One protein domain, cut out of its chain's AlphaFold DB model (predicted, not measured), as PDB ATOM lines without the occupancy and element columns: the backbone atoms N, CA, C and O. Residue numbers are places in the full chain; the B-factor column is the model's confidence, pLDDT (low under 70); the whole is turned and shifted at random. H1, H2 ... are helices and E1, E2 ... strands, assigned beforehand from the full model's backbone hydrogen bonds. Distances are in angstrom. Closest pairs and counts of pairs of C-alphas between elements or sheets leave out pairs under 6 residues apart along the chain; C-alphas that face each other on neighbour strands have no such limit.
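What this domain is: This is residues 4 to 39 and 140 to 258 of the 258 residues of an uncharacterized protein of Macellibacteroides sp. HH-ZS (UniProt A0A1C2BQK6). A small sheet of three strands, E1 E3 E4, lies between two helices, the long H4 over one face and the shorter H3 over the other. H1 packs on H4, and H5 folds back from the end of H4, near H2. The printed part has 155 residues, mixed helices and strands, in the order H1 H2 H3 E1 E2 E3 E4 H4 H5; the sheet is antiparallel throughout. It is compact, with a radius of gyration of the C-alphas of 16.0 A and spans of 45 by 45 by 31 A.

How they stand to each other: Inner strand E3, residues 199 to 203, has as neighbours the edge strands E1, residues 165 to 167, and E4, residues 211 to 215. N 166 and O 202, 2.9 A apart, are within hydrogen-bond range, as are N 213 and O 201, 2.8 A, in the hairpin E3 and E4. Helices on both faces make three layers: H4, residues 227 to 246, is over E4 at a height over the sheet of 7.8 A, and H3, residues 140 to 152, is at 10.8 A. H1, residues 4 to 16, touches residues 232 to 240 of H4 alone, the closest C-alphas being Thr 10 and Thr 236, 6.0 A. H5, residues 250 to 257, touches H4 only at the corner, closest at the C-alphas of Leu 244 and Gly 250, 5.7 A, and only grazes the sheet. H2, residues 19 to 37, is close to H5 but not clearly touching, closest at the C-alphas of Ile 28 and Trp 253, 6.6 A. E2, residues 173 to 178, pairs with no named strand. Every O i to N i+4 pair is within hydrogen-bond range in H1 to H5.

Where its parts are: H1 begins at C-alpha 4 (353.732, 409.838, 461.978), and H5 ends at C-alpha 257 (334.422, 393.863, 468.678). H4 is 28.5 A long and H2 27.6 A.

The domain as a whole: The C-alphas farthest apart, Arg 39 and Pro 223, are 49.3 A apart. Residues 40 to 139 are cut out, a gap of 36.9 A. The links H3 to E1, E2 to E3 and E4 to H4 are long. pLDDT is under 70 at residues 36 to 39, 185 to 186 and 207.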
ATOM      1  N   ASN A   4     353.765 410.279 463.376       91.81
ATOM      2  CA  ASN A   4     353.732 409.838 461.978       91.81
ATOM      3  C   ASN A   4     354.820 408.800 461.657       91.81
ATOM      4  O   ASN A   4     354.573 407.860 460.905       91.81
ATOM      5  N   GLN A   5     356.000 408.915 462.273       92.81
ATOM      6  CA  GLN A   5     357.071 407.926 462.126       92.81
ATOM      7  C   GLN A   5     356.710 406.607 462.830       92.81
ATOM      8  O   GLN A   5     357.018 405.537 462.309       92.81
ATOM      9  N   VAL A   6     356.013 406.658 463.977       93.94
ATOM     10  CA  VAL A   6     355.487 405.457 464.664       93.94
ATOM     11  C   VAL A   6     354.473 404.737 463.783       93.94
ATOM     12  O   VAL A   6     354.539 403.512 463.647       93.94
ATOM     13  N   ILE A   7     353.562 405.493 463.169       95.44
ATOM     14  CA  ILE A   7     352.548 404.961 462.257       95.44
ATOM     15  C   ILE A   7     353.228 404.280 461.072       95.44
ATOM     16  O   ILE A   7     353.020 403.085 460.876       95.44
ATOM     17  N   GLN A   8     354.091 404.996 460.345       95.06
ATOM     18  CA  GLN A   8     354.751 404.452 459.160       95.06
ATOM     19  C   GLN A   8     355.596 403.221 459.498       95.06
ATOM     20  O   GLN A   8     355.440 402.176 458.875       95.06
ATOM     21  N   SER A   9     356.399 403.286 460.565       94.25
ATOM     22  CA  SER A   9     357.201 402.139 460.992       94.25
ATOM     23  C   SER A   9     356.331 400.930 461.349       94.25
ATOM     24  O   SER A   9     356.678 399.799 461.020       94.25
ATOM     25  N   THR A  10     355.177 401.142 461.987       95.38
ATOM     26  CA  THR A  10     354.242 400.052 462.292       95.38
ATOM     27  C   THR A  10     353.682 399.428 461.011       95.38
ATOM     28  O   THR A  10     353.640 398.201 460.897       95.38
ATOM     29  N   ILE A  11     353.287 400.260 460.045       95.75
ATOM     30  CA  ILE A  11     352.777 399.836 458.735       95.75
ATOM     31  C   ILE A  11     353.812 398.986 457.996       95.75
ATOM     32  O   ILE A  11     353.477 397.897 457.517       95.75
ATOM     33  N   ASP A  12     355.064 399.440 457.957       95.25
ATOM     34  CA  ASP A  12     356.156 398.740 457.282       95.25
ATOM     35  C   ASP A  12     356.341 397.341 457.888       95.25
ATOM     36  O   ASP A  12     356.311 396.334 457.179       95.25
ATOM     37  N   ARG A  13     356.390 397.239 459.227       94.94
ATOM     38  CA  ARG A  13     356.551 395.950 459.929       94.94
ATOM     39  C   ARG A  13     355.391 394.985 459.718       94.94
ATOM     40  O   ARG A  13     355.612 393.774 459.673       94.94
ATOM     41  N   LEU A  14     354.162 395.487 459.623       94.88
ATOM     42  CA  LEU A  14     352.995 394.649 459.338       94.88
ATOM     43  C   LEU A  14     352.973 394.181 457.877       94.88
ATOM     44  O   LEU A  14     352.513 393.067 457.615       94.88
ATOM     45  N   SER A  15     353.481 395.000 456.954       92.81
ATOM     46  CA  SER A  15     353.508 394.720 455.513       92.81
ATOM     47  C   SER A  15     354.623 393.746 455.130       92.81
ATOM     48  O   SER A  15     354.396 392.844 454.323       92.81
ATOM     49  N   GLU A  16     355.795 393.873 455.758       92.50
ATOM     50  CA  GLU A  16     356.947 392.977 455.587       92.50
ATOM     51  C   GLU A  16     356.654 391.535 456.040       92.50
ATOM     52  O   GLU A  16     357.266 390.589 455.546       92.50
ATOM     53  N   ASN A  17     355.728 391.335 456.989       87.50
ATOM     54  CA  ASN A  17     355.470 390.020 457.572       87.50
ATOM     55  C   ASN A  17     353.980 389.701 457.696       87.50
ATOM     56  O   ASN A  17     353.386 389.846 458.758       87.50
ATOM     57  N   LYS A  18     353.377 389.151 456.642       88.56
ATOM     58  CA  LYS A  18     351.938 388.836 456.622       88.56
ATOM     59  C   LYS A  18     351.519 387.604 457.436       88.56
ATOM     60  O   LYS A  18     350.331 387.316 457.523       88.56
ATOM     61  N   LYS A  19     352.445 386.895 458.105       92.62
ATOM     62  CA  LYS A  19     352.106 385.697 458.911       92.62
ATOM     63  C   LYS A  19     351.147 386.006 460.064       92.62
ATOM     64  O   LYS A  19     350.466 385.111 460.561       92.62
ATOM     65  N   TRP A  20     351.105 387.257 460.529       94.56
ATOM     66  CA  TRP A  20     350.134 387.652 461.544       94.56
ATOM     67  C   TRP A  20     348.698 387.555 461.020       94.56
ATOM     68  O   TRP A  20     347.822 387.186 461.793       94.56
ATOM     69  N   GLU A  21     348.452 387.823 459.737       95.38
ATOM     70  CA  GLU A  21     347.100 387.861 459.176       95.38
ATOM     71  C   GLU A  21     346.429 386.486 459.270       95.38
ATOM     72  O   GLU A  21     345.374 386.353 459.888       95.38
ATOM     73  N   GLU A  22     347.103 385.440 458.785       94.88
ATOM     74  CA  GLU A  22     346.635 384.049 458.879       94.88
ATOM     75  C   GLU A  22     346.430 383.610 460.333       94.88
ATOM     76  O   GLU A  22     345.455 382.937 460.674       94.88
ATOM     77  N   ARG A  23     347.327 384.027 461.230       94.44
ATOM     78  CA  ARG A  23     347.222 383.703 462.652       94.44
ATOM     79  C   ARG A  23     345.989 384.331 463.295       94.44
ATOM     80  O   ARG A  23     345.278 383.654 464.034       94.44
ATOM     81  N   PHE A  24     345.743 385.615 463.048       95.69
ATOM     82  CA  PHE A  24     344.576 386.304 463.595       95.69
ATOM     83  C   PHE A  24     343.278 385.844 462.926       95.69
ATOM     84  O   PHE A  24     342.261 385.739 463.609       95.69
ATOM     85  N   GLN A  25     343.321 385.456 461.651       95.94
ATOM     86  CA  GLN A  25     342.225 384.743 461.003       95.94
ATOM     87  C   GLN A  25     341.928 383.415 461.725       95.94
ATOM     88  O   GLN A  25     340.780 383.125 462.062       95.94
ATOM     89  N   GLY A  26     342.957 382.627 462.048       95.00
ATOM     90  CA  GLY A  26     342.807 381.403 462.839       95.00
ATOM     91  C   GLY A  26     342.214 381.653 464.230       95.00
ATOM     92  O   GLY A  26     341.350 380.900 464.682       95.00
ATOM     93  N   TYR A  27     342.631 382.725 464.912       94.50
ATOM     94  CA  TYR A  27     342.071 383.098 466.212       94.50
ATOM     95  C   TYR A  27     340.579 383.423 466.130       94.50
ATOM     96  O   TYR A  27     339.809 382.850 466.900       94.50
ATOM     97  N   ILE A  28     340.148 384.283 465.201       95.06
ATOM     98  CA  ILE A  28     338.734 384.671 465.132       95.06
ATOM     99  C   ILE A  28     337.835 383.508 464.713       95.06
ATOM    100  O   ILE A  28     336.784 383.318 465.320       95.06
ATOM    101  N   HIS A  29     338.277 382.648 463.789       92.69
ATOM    102  CA  HIS A  29     337.540 381.426 463.458       92.69
ATOM    103  C   HIS A  29     337.350 380.528 464.685       92.69
ATOM    104  O   HIS A  29     336.241 380.066 464.954       92.69
ATOM    105  N   ASN A  30     338.405 380.326 465.480       90.19
ATOM    106  CA  ASN A  30     338.311 379.551 466.716       90.19
ATOM    107  C   ASN A  30     337.363 380.200 467.733       90.19
ATOM    108  O   ASN A  30     336.611 379.489 468.401       90.19
ATOM    109  N   ILE A  31     337.378 381.529 467.854       89.81
ATOM    110  CA  ILE A  31     336.469 382.268 468.738       89.81
ATOM    111  C   ILE A  31     335.017 382.055 468.306       89.81
ATOM    112  O   ILE A  31     334.198 381.662 469.136       89.81
ATOM    113  N   VAL A  32     334.709 382.233 467.019       86.69
ATOM    114  CA  VAL A  32     333.358 382.064 466.461       86.69
ATOM    115  C   VAL A  32     332.856 380.630 466.659       86.69
ATOM    116  O   VAL A  32     331.776 380.431 467.220       86.69
ATOM    117  N   ILE A  33     333.663 379.624 466.301       84.75
ATOM    118  CA  ILE A  33     333.320 378.202 466.475       84.75
ATOM    119  C   ILE A  33     333.035 377.883 467.949       84.75
ATOM    120  O   ILE A  33     332.071 377.188 468.275       84.75
ATOM    121  N   ASN A  34     333.869 378.379 468.866       79.81
ATOM    122  CA  ASN A  34     333.690 378.132 470.295       79.81
ATOM    123  C   ASN A  34     332.496 378.895 470.877       79.81
ATOM    124  O   ASN A  34     331.833 378.373 471.774       79.81
ATOM    125  N   HIS A  35     332.198 380.094 470.374       76.94
ATOM    126  CA  HIS A  35     331.037 380.874 470.792       76.94
ATOM    127  C   HIS A  35     329.732 380.162 470.419       76.94
ATOM    128  O   HIS A  35     328.856 380.007 471.266       76.94
ATOM    129  N   GLN A  36     329.634 379.632 469.194       69.75
ATOM    130  CA  GLN A  36     328.475 378.850 468.739       69.75
ATOM    131  C   GLN A  36     328.272 377.564 469.559       69.75
ATOM    132  O   GLN A  36     327.143 377.175 469.854       69.75
ATOM    133  N   LYS A  37     329.365 376.913 469.981       66.44
ATOM    134  CA  LYS A  37     329.325 375.694 470.807       66.44
ATOM    135  C   LYS A  37     328.939 375.953 472.270       66.44
ATOM    136  O   LYS A  37     328.511 375.024 472.964       66.44
ATOM    137  N   LYS A  38     329.087 377.179 472.784       56.16
ATOM    138  CA  LYS A  38     328.813 377.506 474.193       56.16
ATOM    139  C   LYS A  38     327.310 377.721 474.443       56.16
ATOM    140  O   LYS A  38     326.836 378.840 474.569       56.16
ATOM    141  N   ARG A  39     326.583 376.610 474.635       46.16
ATOM    142  CA  ARG A  39     325.333 376.532 475.432       46.16
ATOM    143  C   ARG A  39     325.577 376.120 476.902       46.16
ATOM    144  O   ARG A  39     324.630 375.975 477.666       46.16
ATOM    145  N   GLU A 140     352.269 397.517 489.837       89.25
ATOM    146  CA  GLU A 140     351.169 398.432 490.131       89.25
ATOM    147  C   GLU A 140     350.398 398.789 488.854       89.25
ATOM    148  O   GLU A 140     349.174 398.881 488.906       89.25
ATOM    149  N   GLU A 141     351.063 398.855 487.697       90.56
ATOM    150  CA  GLU A 141     350.427 399.040 486.383       90.56
ATOM    151  C   GLU A 141     349.328 397.993 486.130       90.56
ATOM    152  O   GLU A 141     348.173 398.346 485.888       90.56
ATOM    153  N   HIS A 142     349.624 396.702 486.328       92.25
ATOM    154  CA  HIS A 142     348.618 395.641 486.194       92.25
ATOM    155  C   HIS A 142     347.453 395.801 487.186       92.25
ATOM    156  O   HIS A 142     346.313 395.425 486.888       92.25
ATOM    157  N   ARG A 143     347.714 396.333 488.388       92.56
ATOM    158  CA  ARG A 143     346.657 396.619 489.366       92.56
ATOM    159  C   ARG A 143     345.754 397.737 488.861       92.56
ATOM    160  O   ARG A 143     344.534 397.593 488.952       92.56
ATOM    161  N   VAL A 144     346.328 398.816 488.332       92.56
ATOM    162  CA  VAL A 144     345.583 399.938 487.744       92.56
ATOM    163  C   VAL A 144     344.759 399.460 486.547       92.56
ATOM    164  O   VAL A 144     343.551 399.697 486.525       92.56
ATOM    165  N   GLU A 145     345.350 398.695 485.625       95.31
ATOM    166  CA  GLU A 145     344.651 398.064 484.493       95.31
ATOM    167  C   GLU A 145     343.447 397.237 484.975       95.31
ATOM    168  O   GLU A 145     342.320 397.417 484.508       95.31
ATOM    169  N   ASN A 146     343.641 396.365 485.973       94.94
ATOM    170  CA  ASN A 146     342.554 395.554 486.516       94.94
ATOM    171  C   ASN A 146     341.448 396.397 487.169       94.94
ATOM    172  O   ASN A 146     340.266 396.078 487.016       94.94
ATOM    173  N   CYS A 147     341.813 397.455 487.895       93.19
ATOM    174  CA  CYS A 147     340.861 398.398 488.476       93.19
ATOM    175  C   CYS A 147     340.021 399.075 487.386       93.19
ATOM    176  O   CYS A 147     338.793 399.055 487.483       93.19
ATOM    177  N   LEU A 148     340.653 399.583 486.325       95.81
ATOM    178  CA  LEU A 148     339.971 400.209 485.189       95.81
ATOM    179  C   LEU A 148     339.046 399.225 484.466       95.81
ATOM    180  O   LEU A 148     337.880 399.533 484.225       95.81
ATOM    181  N   LEU A 149     339.508 398.002 484.191       96.31
ATOM    182  CA  LEU A 149     338.688 396.962 483.559       96.31
ATOM    183  C   LEU A 149     337.438 396.622 484.378       96.31
ATOM    184  O   LEU A 149     336.363 396.417 483.804       96.31
ATOM    185  N   ARG A 150     337.560 396.560 485.711       94.06
ATOM    186  CA  ARG A 150     336.426 396.341 486.624       94.06
ATOM    187  C   ARG A 150     335.476 397.530 486.627       94.06
ATOM    188  O   ARG A 150     334.272 397.316 486.509       94.06
ATOM    189  N   GLU A 151     336.013 398.740 486.717       95.12
ATOM    190  CA  GLU A 151     335.247 399.983 486.733       95.12
ATOM    191  C   GLU A 151     334.430 400.148 485.448       95.12
ATOM    192  O   GLU A 151     333.203 400.230 485.477       95.12
ATOM    193  N   PHE A 152     335.089 400.055 484.292       95.50
ATOM    194  CA  PHE A 152     334.435 400.168 482.991       95.50
ATOM    195  C   PHE A 152     333.497 398.993 482.686       95.50
ATOM    196  O   PHE A 152     332.669 399.083 481.780       95.50
ATOM    197  N   SER A 153     333.589 397.888 483.430       94.12
ATOM    198  CA  SER A 153     332.704 396.728 483.289       94.12
ATOM    199  C   SER A 153     331.433 396.780 484.132       94.12
ATOM    200  O   SER A 153     330.622 395.860 483.995       94.12
ATOM    201  N   LYS A 154     331.248 397.792 484.990       93.38
ATOM    202  CA  LYS A 154     329.994 397.974 485.734       93.38
ATOM    203  C   LYS A 154     328.805 398.071 484.775       93.38
ATOM    204  O   LYS A 154     328.941 398.548 483.646       93.38
ATOM    205  N   LYS A 155     327.644 397.572 485.202       88.56
ATOM    206  CA  LYS A 155     326.469 397.451 484.326       88.56
ATOM    207  C   LYS A 155     325.803 398.804 484.100       88.56
ATOM    208  O   LYS A 155     325.420 399.111 482.974       88.56
ATOM    209  N   LEU A 156     325.658 399.591 485.162       87.69
ATOM    210  CA  LEU A 156     324.966 400.870 485.113       87.69
ATOM    211  C   LEU A 156     325.974 402.003 484.950       87.69
ATOM    212  O   LEU A 156     326.986 402.044 485.642       87.69
ATOM    213  N   GLY A 157     325.685 402.939 484.043       83.94
ATOM    214  CA  GLY A 157     326.532 404.115 483.831       83.94
ATOM    215  C   GLY A 157     326.680 404.959 485.097       83.94
ATOM    216  O   GLY A 157     327.784 405.375 485.406       83.94
ATOM    217  N   ILE A 158     325.606 405.110 485.879       87.69
ATOM    218  CA  ILE A 158     325.610 405.872 487.140       87.69
ATOM    219  C   ILE A 158     326.585 405.318 488.191       87.69
ATOM    220  O   ILE A 158     327.035 406.050 489.061       87.69
ATOM    221  N   GLU A 159     326.940 404.035 488.100       89.56
ATOM    222  CA  GLU A 159     327.925 403.420 488.992       89.56
ATOM    223  C   GLU A 159     329.364 403.635 488.505       89.56
ATOM    224  O   GLU A 159     330.299 403.351 489.258       89.56
ATOM    225  N   LYS A 160     329.559 404.058 487.247       91.06
ATOM    226  CA  LYS A 160     330.877 404.240 486.635       91.06
ATOM    227  C   LYS A 160     331.417 405.632 486.937       91.06
ATOM    228  O   LYS A 160     330.778 406.629 486.618       91.06
ATOM    229  N   ALA A 161     332.662 405.691 487.402       90.12
ATOM    230  CA  ALA A 161     333.425 406.934 487.490       90.12
ATOM    231  C   ALA A 161     333.603 407.601 486.112       90.12
ATOM    232  O   ALA A 161     333.612 408.823 486.005       90.12
ATOM    233  N   LEU A 162     333.707 406.794 485.048       89.38
ATOM    234  CA  LEU A 162     333.759 407.264 483.666       89.38
ATOM    235  C   LEU A 162     332.768 406.477 482.799       89.38
ATOM    236  O   LEU A 162     332.914 405.275 482.561       89.38
ATOM    237  N   CYS A 163     331.727 407.174 482.351       90.38
ATOM    238  CA  CYS A 163     330.657 406.616 481.532       90.38
ATOM    239  C   CYS A 163     331.088 406.364 480.079       90.38
ATOM    240  O   CYS A 163     332.115 406.846 479.611       90.38
ATOM    241  N   ASN A 164     330.241 405.639 479.339       90.81
ATOM    242  CA  ASN A 164     330.361 405.421 477.890       90.81
ATOM    243  C   ASN A 164     331.609 404.662 477.416       90.81
ATOM    244  O   ASN A 164     331.918 404.683 476.226       90.81
ATOM    245  N   ILE A 165     332.282 403.957 478.324       93.62
ATOM    246  CA  ILE A 165     333.376 403.035 478.025       93.62
ATOM    247  C   ILE A 165     332.931 401.627 478.410       93.62
ATOM    248  O   ILE A 165     332.414 401.399 479.509       93.62
ATOM    249  N   GLN A 166     333.125 400.678 477.498       94.38
ATOM    250  CA  GLN A 166     332.836 399.271 477.720       94.38
ATOM    251  C   GLN A 166     333.990 398.414 477.186       94.38
ATOM    252  O   GLN A 166     334.178 398.358 475.971       94.38
ATOM    253  N   PRO A 167     334.751 397.713 478.045       96.56
ATOM    254  CA  PRO A 167     335.817 396.830 477.591       96.56
ATOM    255  C   PRO A 167     335.260 395.725 476.698       96.56
ATOM    256  O   PRO A 167     334.203 395.151 476.995       96.56
ATOM    257  N   ILE A 168     335.988 395.411 475.631       96.00
ATOM    258  CA  ILE A 168     335.734 394.233 474.809       96.00
ATOM    259  C   ILE A 168     336.075 393.003 475.651       96.00
ATOM    260  O   ILE A 168     337.078 392.973 476.363       96.00
ATOM    261  N   LYS A 169     335.202 391.995 475.620       93.12
ATOM    262  CA  LYS A 169     335.321 390.785 476.436       93.12
ATOM    263  C   LYS A 169     335.322 389.552 475.555       93.12
ATOM    264  O   LYS A 169     334.524 389.449 474.631       93.12
ATOM    265  N   LEU A 170     336.153 388.579 475.907       89.88
ATOM    266  CA  LEU A 170     336.177 387.273 475.259       89.88
ATOM    267  C   LEU A 170     335.466 386.265 476.163       89.88
ATOM    268  O   LEU A 170     335.892 386.027 477.290       89.88
ATOM    269  N   TYR A 171     334.350 385.701 475.691       85.00
ATOM    270  CA  TYR A 171     333.469 384.822 476.478       85.00
ATOM    271  C   TYR A 171     333.002 385.446 477.808       85.00
ATOM    272  O   TYR A 171     332.960 384.767 478.833       85.00
ATOM    273  N   ASN A 172     332.672 386.743 477.805       86.38
ATOM    274  CA  ASN A 172     332.331 387.541 478.997       86.38
ATOM    275  C   ASN A 172     333.461 387.699 480.037       86.38
ATOM    276  O   ASN A 172     333.212 388.192 481.140       86.38
ATOM    277  N   LEU A 173     334.701 387.347 479.690       90.38
ATOM    278  CA  LEU A 173     335.895 387.515 480.527       90.38
ATOM    279  C   LEU A 173     336.745 388.693 480.039       90.38
ATOM    280  O   LEU A 173     336.595 389.136 478.898       90.38
ATOM    281  N   PHE A 174     337.647 389.199 480.889       94.38
ATOM    282  CA  PHE A 174     338.588 390.235 480.461       94.38
ATOM    283  C   PHE A 174     339.465 389.713 479.327       94.38
ATOM    284  O   PHE A 174     339.931 388.574 479.354       94.38
ATOM    285  N   PHE A 175     339.617 390.536 478.299       93.44
ATOM    286  CA  PHE A 175     340.172 390.115 477.030       93.44
ATOM    287  C   PHE A 175     341.623 390.549 476.899       93.44
ATOM    288  O   PHE A 175     341.937 391.723 477.043       93.44
ATOM    289  N   GLN A 176     342.491 389.594 476.582       92.69
ATOM    290  CA  GLN A 176     343.894 389.841 476.294       92.69
ATOM    291  C   GLN A 176     344.179 389.589 474.825       92.69
ATOM    292  O   GLN A 176     344.005 388.472 474.318       92.69
ATOM    293  N   MET A 177     344.714 390.605 474.166       93.00
ATOM    294  CA  MET A 177     345.043 390.546 472.752       93.00
ATOM    295  C   MET A 177     346.544 390.778 472.535       93.00
ATOM    296  O   MET A 177     346.951 391.892 472.211       93.00
ATOM    297  N   PRO A 178     347.393 389.743 472.720       92.31
ATOM    298  CA  PRO A 178     348.783 389.797 472.287       92.31
ATOM    299  C   PRO A 178     348.861 390.099 470.793       92.31
ATOM    300  O   PRO A 178     348.201 389.443 469.987       92.31
ATOM    301  N   THR A 179     349.687 391.068 470.431       93.75
ATOM    302  CA  THR A 179     349.854 391.577 469.068       93.75
ATOM    303  C   THR A 179     351.088 390.947 468.400       93.75
ATOM    304  O   THR A 179     351.916 390.321 469.074       93.75
ATOM    305  N   PRO A 180     351.262 391.072 467.069       94.12
ATOM    306  CA  PRO A 180     352.519 390.719 466.407       94.12
ATOM    307  C   PRO A 180     353.642 391.746 466.644       94.12
ATOM    308  O   PRO A 180     354.679 391.665 465.989       94.12
ATOM    309  N   LEU A 181     353.460 392.721 467.542       93.50
ATOM    310  CA  LEU A 181     354.353 393.866 467.697       93.50
ATOM    311  C   LEU A 181     354.819 394.020 469.149       93.50
ATOM    312  O   LEU A 181     354.036 393.941 470.095       93.50
ATOM    313  N   LYS A 182     356.108 394.286 469.348       91.06
ATOM    314  CA  LYS A 182     356.621 394.869 470.597       91.06
ATOM    315  C   LYS A 182     356.726 396.373 470.408       91.06
ATOM    316  O   LYS A 182     357.409 396.803 469.485       91.06
ATOM    317  N   ALA A 183     356.073 397.138 471.279       86.31
ATOM    318  CA  ALA A 183     356.021 398.598 471.198       86.31
ATOM    319  C   ALA A 183     356.817 399.301 472.316       86.31
ATOM    320  O   ALA A 183     356.959 400.517 472.301       86.31
ATOM    321  N   SER A 184     357.398 398.542 473.251       75.31
ATOM    322  CA  SER A 184     358.024 399.065 474.474       75.31
ATOM    323  C   SER A 184     359.284 399.918 474.262       75.31
ATOM    324  O   SER A 184     359.825 400.441 475.225       75.31
ATOM    325  N   THR A 185     359.807 400.033 473.036       68.69
ATOM    326  CA  THR A 185     361.059 400.759 472.743       68.69
ATOM    327  C   THR A 185     360.879 401.920 471.768       68.69
ATOM    328  O   THR A 185     361.835 402.276 471.085       68.69
ATOM    329  N   HIS A 186     359.667 402.477 471.643       69.50
ATOM    330  CA  HIS A 186     359.249 403.480 470.639       69.50
ATOM    331  C   HIS A 186     359.390 403.057 469.167       69.50
ATOM    332  O   HIS A 186     358.649 403.547 468.329       69.50
ATOM    333  N   ALA A 187     360.296 402.142 468.840       79.12
ATOM    334  CA  ALA A 187     360.440 401.509 467.543       79.12
ATOM    335  C   ALA A 187     359.677 400.174 467.556       79.12
ATOM    336  O   ALA A 187     360.133 399.233 468.223       79.12
ATOM    337  N   PRO A 188     358.527 400.070 466.865       85.50
ATOM    338  CA  PRO A 188     357.761 398.837 466.818       85.50
ATOM    339  C   PRO A 188     358.587 397.725 466.163       85.50
ATOM    340  O   PRO A 188     359.182 397.901 465.099       85.50
ATOM    341  N   LYS A 189     358.627 396.555 466.804       89.88
ATOM    342  CA  LYS A 189     359.325 395.371 466.281       89.88
ATOM    343  C   LYS A 189     358.347 394.237 466.042       89.88
ATOM    344  O   LYS A 189     357.621 393.848 466.959       89.88
ATOM    345  N   TYR A 190     358.378 393.668 464.838       90.44
ATOM    346  CA  TYR A 190     357.626 392.456 464.545       90.44
ATOM    347  C   TYR A 190     358.152 391.281 465.372       90.44
ATOM    348  O   TYR A 190     359.358 391.086 465.524       90.44
ATOM    349  N   CYS A 191     357.241 390.469 465.895       87.44
ATOM    350  CA  CYS A 191     357.572 389.234 466.583       87.44
ATOM    351  C   CYS A 191     356.386 388.264 466.601       87.44
ATOM    352  O   CYS A 191     355.217 388.636 466.495       87.44
ATOM    353  N   VAL A 192     356.688 386.978 466.787       83.12
ATOM    354  CA  VAL A 192     355.646 385.945 466.856       83.12
ATOM    355  C   VAL A 192     354.768 386.140 468.097       83.12
ATOM    356  O   VAL A 192     353.560 385.954 468.019       83.12
ATOM    357  N   LYS A 193     355.328 386.549 469.235       81.94
ATOM    358  CA  LYS A 193     354.560 386.889 470.441       81.94
ATOM    359  C   LYS A 193     355.011 388.260 470.935       81.94
ATOM    360  O   LYS A 193     356.082 388.370 471.534       81.94
ATOM    361  N   GLY A 194     354.229 389.283 470.602       85.75
ATOM    362  CA  GLY A 194     354.497 390.669 470.966       85.75
ATOM    363  C   GLY A 194     353.876 391.091 472.279       85.75
ATOM    364  O   GLY A 194     353.471 390.258 473.090       85.75
ATOM    365  N   GLY A 195     353.845 392.406 472.478       87.44
ATOM    366  CA  GLY A 195     353.124 393.019 473.585       87.44
ATOM    367  C   GLY A 195     351.615 392.845 473.424       87.44
ATOM    368  O   GLY A 195     351.127 392.537 472.331       87.44
ATOM    369  N   GLY A 196     350.888 393.003 474.522       90.12
ATOM    370  CA  GLY A 196     349.430 393.010 474.530       90.12
ATOM    371  C   GLY A 196     348.892 394.430 474.499       90.12
ATOM    372  O   GLY A 196     349.571 395.348 474.932       90.12
ATOM    373  N   ILE A 197     347.675 394.580 473.992       94.69
ATOM    374  CA  ILE A 197     346.867 395.764 474.282       94.69
ATOM    375  C   ILE A 197     346.386 395.648 475.728       94.69
ATOM    376  O   ILE A 197     345.758 394.633 476.051       94.69
ATOM    377  N   ASP A 198     346.638 396.663 476.555       95.12
ATOM    378  CA  ASP A 198     346.195 396.672 477.955       95.12
ATOM    379  C   ASP A 198     344.667 396.664 478.037       95.12
ATOM    380  O   ASP A 198     344.062 395.761 478.619       95.12
ATOM    381  N   ILE A 199     344.015 397.646 477.401       97.31
ATOM    382  CA  ILE A 199     342.553 397.714 477.332       97.31
ATOM    383  C   ILE A 199     342.107 398.032 475.906       97.31
ATOM    384  O   ILE A 199     342.401 399.089 475.347       97.31
ATOM    385  N   LEU A 200     341.319 397.117 475.341       97.69
ATOM    386  CA  LEU A 200     340.543 397.342 474.127       97.69
ATOM    387  C   LEU A 200     339.079 397.554 474.522       97.69
ATOM    388  O   LEU A 200     338.481 396.703 475.184       97.69
ATOM    389  N   ALA A 201     338.494 398.684 474.138       97.00
ATOM    390  CA  ALA A 201     337.152 399.069 474.559       97.00
ATOM    391  C   ALA A 201     336.302 399.603 473.406       97.00
ATOM    392  O   ALA A 201     336.804 400.214 472.468       97.00
ATOM    393  N   ARG A 202     334.987 399.432 473.526       95.69
ATOM    394  CA  ARG A 202     334.005 400.236 472.803       95.69
ATOM    395  C   ARG A 202     333.765 401.523 473.575       95.69
ATOM    396  O   ARG A 202     333.500 401.483 474.779       95.69
ATOM    397  N   ILE A 203     333.812 402.649 472.878       93.94
ATOM    398  CA  ILE A 203     333.451 403.956 473.422       93.94
ATOM    399  C   ILE A 203     332.290 404.546 472.634       93.94
ATOM    400  O   ILE A 203     332.215 404.374 471.418       93.94
ATOM    401  N   LYS A 204     331.391 405.262 473.310       89.69
ATOM    402  CA  LYS A 204     330.285 405.974 472.660       89.69
ATOM    403  C   LYS A 204     330.344 407.463 473.017       89.69
ATOM    404  O   LYS A 204     329.899 407.844 474.096       89.69
ATOM    405  N   PRO A 205     330.891 408.326 472.144       78.88
ATOM    406  CA  PRO A 205     330.823 409.768 472.334       78.88
ATOM    407  C   PRO A 205     329.365 410.237 472.407       78.88
ATOM    408  O   PRO A 205     328.477 409.615 471.820       78.88
ATOM    409  N   LEU A 206     329.135 411.383 473.053       71.31
ATOM    410  CA  LEU A 206     327.800 411.966 473.264       71.31
ATOM    411  C   LEU A 206     326.979 412.124 471.966       71.31
ATOM    412  O   LEU A 206     325.759 412.044 472.002       71.31
ATOM    413  N   LYS A 207     327.647 412.290 470.813       68.19
ATOM    414  CA  LYS A 207     327.029 412.471 469.485       68.19
ATOM    415  C   LYS A 207     326.787 411.170 468.693       68.19
ATOM    416  O   LYS A 207     326.440 411.231 467.523       68.19
ATOM    417  N   GLY A 208     326.938 409.999 469.318       75.31
ATOM    418  CA  GLY A 208     326.193 408.809 468.888       75.31
ATOM    419  C   GLY A 208     326.834 407.833 467.894       75.31
ATOM    420  O   GLY A 208     326.091 407.116 467.235       75.31
ATOM    421  N   ILE A 209     328.162 407.696 467.826       84.06
ATOM    422  CA  ILE A 209     328.805 406.632 467.022       84.06
ATOM    423  C   ILE A 209     329.742 405.807 467.900       84.06
ATOM    424  O   ILE A 209     330.688 406.350 468.469       84.06
ATOM    425  N   SER A 210     329.496 404.502 468.005       88.62
ATOM    426  CA  SER A 210     330.394 403.589 468.716       88.62
ATOM    427  C   SER A 210     331.746 403.504 468.001       88.62
ATOM    428  O   SER A 210     331.799 403.337 466.785       88.62
ATOM    429  N   ARG A 211     332.843 403.618 468.752       92.69
ATOM    430  CA  ARG A 211     334.220 403.521 468.246       92.69
ATOM    431  C   ARG A 211     335.003 402.489 469.042       92.69
ATOM    432  O   ARG A 211     334.725 402.278 470.221       92.69
ATOM    433  N   ILE A 212     336.015 401.905 468.414       95.94
ATOM    434  CA  ILE A 212     337.015 401.087 469.101       95.94
ATOM    435  C   ILE A 212     338.089 402.024 469.665       95.94
ATOM    436  O   ILE A 212     338.565 402.923 468.975       95.94
ATOM    437  N   CYS A 213     338.447 401.824 470.927       96.00
ATOM    438  CA  CYS A 213     339.463 402.574 471.648       96.00
ATOM    439  C   CYS A 213     340.523 401.608 472.171       96.00
ATOM    440  O   CYS A 213     340.203 400.612 472.823       96.00
ATOM    441  N   VAL A 214     341.778 401.928 471.874       97.38
ATOM    442  CA  VAL A 214     342.964 401.293 472.445       97.38
ATOM    443  C   VAL A 214     343.462 402.200 473.564       97.38
ATOM    444  O   VAL A 214     343.645 403.395 473.339       97.38
ATOM    445  N   MET A 215     343.663 401.642 474.753       96.62
ATOM    446  CA  MET A 215     344.237 402.354 475.892       96.62
ATOM    447  C   MET A 215     345.502 401.623 476.337       96.62
ATOM    448  O   MET A 215     345.460 400.412 476.549       96.62
ATOM    449  N   GLU A 216     346.589 402.378 476.476       95.50
ATOM    450  CA  GLU A 216     347.809 401.976 477.182       95.50
ATOM    451  C   GLU A 216     347.727 402.559 478.596       95.50
ATOM    452  O   GLU A 216     347.397 403.740 478.759       95.50
ATOM    453  N   VAL A 217     347.982 401.745 479.614       93.94
ATOM    454  CA  VAL A 217     347.851 402.130 481.021       93.94
ATOM    455  C   VAL A 217     349.234 402.203 481.645       93.94
ATOM    456  O   VAL A 217     349.994 401.255 481.542       93.94
ATOM    457  N   LYS A 218     349.522 403.310 482.337       91.75
ATOM    458  CA  LYS A 218     350.708 403.492 483.186       91.75
ATOM    459  C   LYS A 218     350.281 403.780 484.617       91.75
ATOM    460  O   LYS A 218     349.251 404.422 484.833       91.75
ATOM    461  N   ASP A 219     351.036 403.284 485.590       88.38
ATOM    462  CA  ASP A 219     350.812 403.571 487.010       88.38
ATOM    463  C   ASP A 219     351.320 404.959 487.411       88.38
ATOM    464  O   ASP A 219     350.732 405.599 488.283       88.38
ATOM    465  N   GLU A 220     352.364 405.450 486.747       86.81
ATOM    466  CA  GLU A 220     352.962 406.758 486.997       86.81
ATOM    467  C   GLU A 220     353.604 407.362 485.738       86.81
ATOM    468  O   GLU A 220     353.908 406.669 484.771       86.81
ATOM    469  N   ASN A 221     353.822 408.681 485.740       86.31
ATOM    470  CA  ASN A 221     354.520 409.376 484.657       86.31
ATOM    471  C   ASN A 221     355.996 409.560 485.029       86.31
ATOM    472  O   ASN A 221     356.350 410.498 485.748       86.31
ATOM    473  N   LYS A 222     356.855 408.657 484.549       86.25
ATOM    474  CA  LYS A 222     358.307 408.691 484.777       86.25
ATOM    475  C   LYS A 222     359.056 409.003 483.482       86.25
ATOM    476  O   LYS A 222     358.606 408.591 482.422       86.25
ATOM    477  N   PRO A 223     360.246 409.630 483.520       81.75
ATOM    478  CA  PRO A 223     361.015 409.907 482.302       81.75
ATOM    479  C   PRO A 223     361.314 408.667 481.442       81.75
ATOM    480  O   PRO A 223     361.271 408.745 480.218       81.75
ATOM    481  N   ALA A 224     361.570 407.515 482.075       78.88
ATOM    482  CA  ALA A 224     361.807 406.242 481.386       78.88
ATOM    483  C   ALA A 224     360.543 405.643 480.735       78.88
ATOM    484  O   ALA A 224     360.649 404.775 479.874       78.88
ATOM    485  N   GLU A 225     359.363 406.113 481.140       81.81
ATOM    486  CA  GLU A 225     358.051 405.656 480.690       81.81
ATOM    487  C   GLU A 225     357.110 406.859 480.568       81.81
ATOM    488  O   GLU A 225     356.100 407.007 481.255       81.81
ATOM    489  N   SER A 226     357.533 407.803 479.730       87.44
ATOM    490  CA  SER A 226     356.849 409.082 479.589       87.44
ATOM    491  C   SER A 226     355.469 408.915 478.949       87.44
ATOM    492  O   SER A 226     355.209 407.954 478.218       87.44
ATOM    493  N   GLN A 227     354.610 409.925 479.096       89.25
ATOM    494  CA  GLN A 227     353.354 410.000 478.340       89.25
ATOM    495  C   GLN A 227     353.567 409.842 476.821       89.25
ATOM    496  O   GLN A 227     352.763 409.198 476.151       89.25
ATOM    497  N   ALA A 228     354.653 410.393 476.270       88.44
ATOM    498  CA  ALA A 228     354.978 410.241 474.852       88.44
ATOM    499  C   ALA A 228     355.302 408.779 474.487       88.44
ATOM    500  O   ALA A 228     354.950 408.318 473.402       88.44
ATOM    501  N   THR A 229     355.927 408.030 475.401       88.06
ATOM    502  CA  THR A 229     356.180 406.586 475.273       88.06
ATOM    503  C   THR A 229     354.885 405.794 475.267       88.06
ATOM    504  O   THR A 229     354.637 405.057 474.312       88.06
ATOM    505  N   ALA A 230     354.025 406.020 476.259       91.50
ATOM    506  CA  ALA A 230     352.723 405.367 476.336       91.50
ATOM    507  C   ALA A 230     351.853 405.682 475.105       91.50
ATOM    508  O   ALA A 230     351.218 404.795 474.536       91.50
ATOM    509  N   MET A 231     351.882 406.931 474.623       92.12
ATOM    510  CA  MET A 231     351.157 407.331 473.414       92.12
ATOM    511  C   MET A 231     351.687 406.622 472.164       92.12
ATOM    512  O   MET A 231     350.898 406.157 471.344       92.12
ATOM    513  N   ALA A 232     353.009 406.487 472.018       92.75
ATOM    514  CA  ALA A 232     353.592 405.737 470.908       92.75
ATOM    515  C   ALA A 232     353.145 404.263 470.923       92.75
ATOM    516  O   ALA A 232     352.790 403.729 469.873       92.75
ATOM    517  N   GLN A 233     353.086 403.628 472.099       93.75
ATOM    518  CA  GLN A 233     352.579 402.258 472.244       93.75
ATOM    519  C   GLN A 233     351.102 402.147 471.850       93.75
ATOM    520  O   GLN A 233     350.751 401.316 471.006       93.75
ATOM    521  N   ALA A 234     350.257 403.036 472.381       95.38
ATOM    522  CA  ALA A 234     348.837 403.085 472.050       95.38
ATOM    523  C   ALA A 234     348.609 403.272 470.539       95.38
ATOM    524  O   ALA A 234     347.780 402.578 469.951       95.38
ATOM    525  N   VAL A 235     349.383 404.151 469.889       95.88
ATOM    526  CA  VAL A 235     349.330 404.366 468.434       95.88
ATOM    527  C   VAL A 235     349.765 403.118 467.669       95.88
ATOM    528  O   VAL A 235     349.051 402.703 466.758       95.88
ATOM    529  N   THR A 236     350.880 402.476 468.035       96.06
ATOM    530  CA  THR A 236     351.319 401.218 467.406       96.06
ATOM    531  C   THR A 236     350.208 400.169 467.442       96.06
ATOM    532  O   THR A 236     349.905 399.529 466.431       96.06
ATOM    533  N   TYR A 237     349.561 400.001 468.592       96.94
ATOM    534  CA  TYR A 237     348.477 399.040 468.732       96.94
ATOM    535  C   TYR A 237     347.195 399.466 468.007       96.94
ATOM    536  O   TYR A 237     346.526 398.614 467.421       96.94
ATOM    537  N   ALA A 238     346.877 400.760 467.959       97.31
ATOM    538  CA  ALA A 238     345.757 401.280 467.177       97.31
ATOM    539  C   ALA A 238     345.945 401.045 465.669       97.31
ATOM    540  O   ALA A 238     345.009 400.602 465.002       97.31
ATOM    541  N   VAL A 239     347.158 401.254 465.139       97.25
ATOM    542  CA  VAL A 239     347.494 400.942 463.738       97.25
ATOM    543  C   VAL A 239     347.328 399.448 463.470       97.25
ATOM    544  O   VAL A 239     346.714 399.071 462.474       97.25
ATOM    545  N   PHE A 240     347.795 398.588 464.379       97.38
ATOM    546  CA  PHE A 240     347.581 397.148 464.250       97.38
ATOM    547  C   PHE A 240     346.091 396.776 464.194       97.38
ATOM    548  O   PHE A 240     345.700 396.001 463.323       97.38
ATOM    549  N   ILE A 241     345.247 397.346 465.061       98.00
ATOM    550  CA  ILE A 241     343.794 397.113 465.016       98.00
ATOM    551  C   ILE A 241     343.195 397.604 463.693       98.00
ATOM    552  O   ILE A 241     342.410 396.882 463.084       98.00
ATOM    553  N   ALA A 242     343.591 398.780 463.201       97.50
ATOM    554  CA  ALA A 242     343.110 399.296 461.920       97.50
ATOM    555  C   ALA A 242     343.467 398.368 460.744       97.50
ATOM    556  O   ALA A 242     342.624 398.123 459.882       97.50
ATOM    557  N   TYR A 243     344.682 397.812 460.731       97.19
ATOM    558  CA  TYR A 243     345.119 396.840 459.721       97.19
ATOM    559  C   TYR A 243     344.412 395.495 459.866       97.19
ATOM    560  O   TYR A 243     344.030 394.883 458.871       97.19
ATOM    561  N   LEU A 244     344.192 395.035 461.099       97.56
ATOM    562  CA  LEU A 244     343.438 393.817 461.362       97.56
ATOM    563  C   LEU A 244     342.013 393.910 460.804       97.56
ATOM    564  O   LEU A 244     341.539 392.964 460.177       97.56
ATOM    565  N   LEU A 245     341.355 395.054 460.987       97.62
ATOM    566  CA  LEU A 245     340.005 395.312 460.480       97.62
ATOM    567  C   LEU A 245     339.938 395.446 458.952       97.62
ATOM    568  O   LEU A 245     338.873 395.248 458.381       97.62
ATOM    569  N   GLN A 246     341.060 395.730 458.292       96.44
ATOM    570  CA  GLN A 246     341.179 395.745 456.828       96.44
ATOM    571  C   GLN A 246     341.663 394.406 456.245       96.44
ATOM    572  O   GLN A 246     341.741 394.251 455.029       96.44
ATOM    573  N   SER A 247     342.004 393.433 457.095       96.19
ATOM    574  CA  SER A 247     342.460 392.109 456.662       96.19
ATOM    575  C   SER A 247     341.331 391.266 456.068       96.19
ATOM    576  O   SER A 247     340.149 391.573 456.236       96.19
ATOM    577  N   LYS A 248     341.671 390.107 455.485       95.25
ATOM    578  CA  LYS A 248     340.674 389.121 455.015       95.25
ATOM    579  C   LYS A 248     339.667 388.700 456.092       95.25
ATOM    580  O   LYS A 248     338.545 388.326 455.773       95.25
ATOM    581  N   SER A 249     340.070 388.737 457.364       96.38
ATOM    582  CA  SER A 249     339.218 388.392 458.512       96.38
ATOM    583  C   SER A 249     338.603 389.612 459.211       96.38
ATOM    584  O   SER A 249     337.995 389.471 460.272       96.38
ATOM    585  N   GLY A 250     338.759 390.806 458.630       97.25
ATOM    586  CA  GLY A 250     338.418 392.087 459.241       97.25
ATOM    587  C   GLY A 250     336.955 392.209 459.651       97.25
ATOM    588  O   GLY A 250     336.680 392.626 460.773       97.25
ATOM    589  N   GLN A 251     336.028 391.746 458.807       96.75
ATOM    590  CA  GLN A 251     334.599 391.752 459.136       96.75
ATOM    591  C   GLN A 251     334.290 390.896 460.372       96.75
ATOM    592  O   GLN A 251     333.597 391.347 461.273       96.75
ATOM    593  N   HIS A 252     334.868 389.695 460.479       96.50
ATOM    594  CA  HIS A 252     334.660 388.843 461.653       96.50
ATOM    595  C   HIS A 252     335.222 389.463 462.938       96.50
ATOM    596  O   HIS A 252     334.645 389.294 464.012       96.50
ATOM    597  N   TRP A 253     336.343 390.183 462.843       97.25
ATOM    598  CA  TRP A 253     336.885 390.935 463.976       97.25
ATOM    599  C   TRP A 253     336.007 392.122 464.351       97.25
ATOM    600  O   TRP A 253     335.780 392.343 465.538       97.25
ATOM    601  N   TRP A 254     335.485 392.850 463.362       96.31
ATOM    602  CA  TRP A 254     334.526 393.927 463.583       96.31
ATOM    603  C   TRP A 254     333.282 393.420 464.317       96.31
ATOM    604  O   TRP A 254     332.945 393.958 465.368       96.31
ATOM    605  N   ASP A 255     332.678 392.333 463.833       94.56
ATOM    606  CA  ASP A 255     331.487 391.717 464.432       94.56
ATOM    607  C   ASP A 255     331.746 391.198 465.855       94.56
ATOM    608  O   ASP A 255     330.851 391.179 466.693       94.56
ATOM    609  N   PHE A 256     332.970 390.759 466.155       93.62
ATOM    610  CA  PHE A 256     333.349 390.371 467.515       93.62
ATOM    611  C   PHE A 256     333.563 391.581 468.435       93.62
ATOM    612  O   PHE A 256     333.269 391.523 469.633       93.62
ATOM    613  N   PHE A 257     334.122 392.668 467.902       95.00
ATOM    614  CA  PHE A 257     334.422 393.863 468.678       95.00
ATOM    615  C   PHE A 257     333.197 394.716 468.981       95.00
ATOM    616  O   PHE A 257     333.191 395.369 470.031       95.00
ATOM    617  N   MET A 258     332.199 394.721 468.100       90.94
ATOM    618  CA  MET A 258     331.041 395.620 468.137       90.94
ATOM    619  C   MET A 258     329.800 394.943 468.700       90.94
ATOM    620  O   MET A 258     329.246 395.526 469.663       90.94
TER     621      MET A 258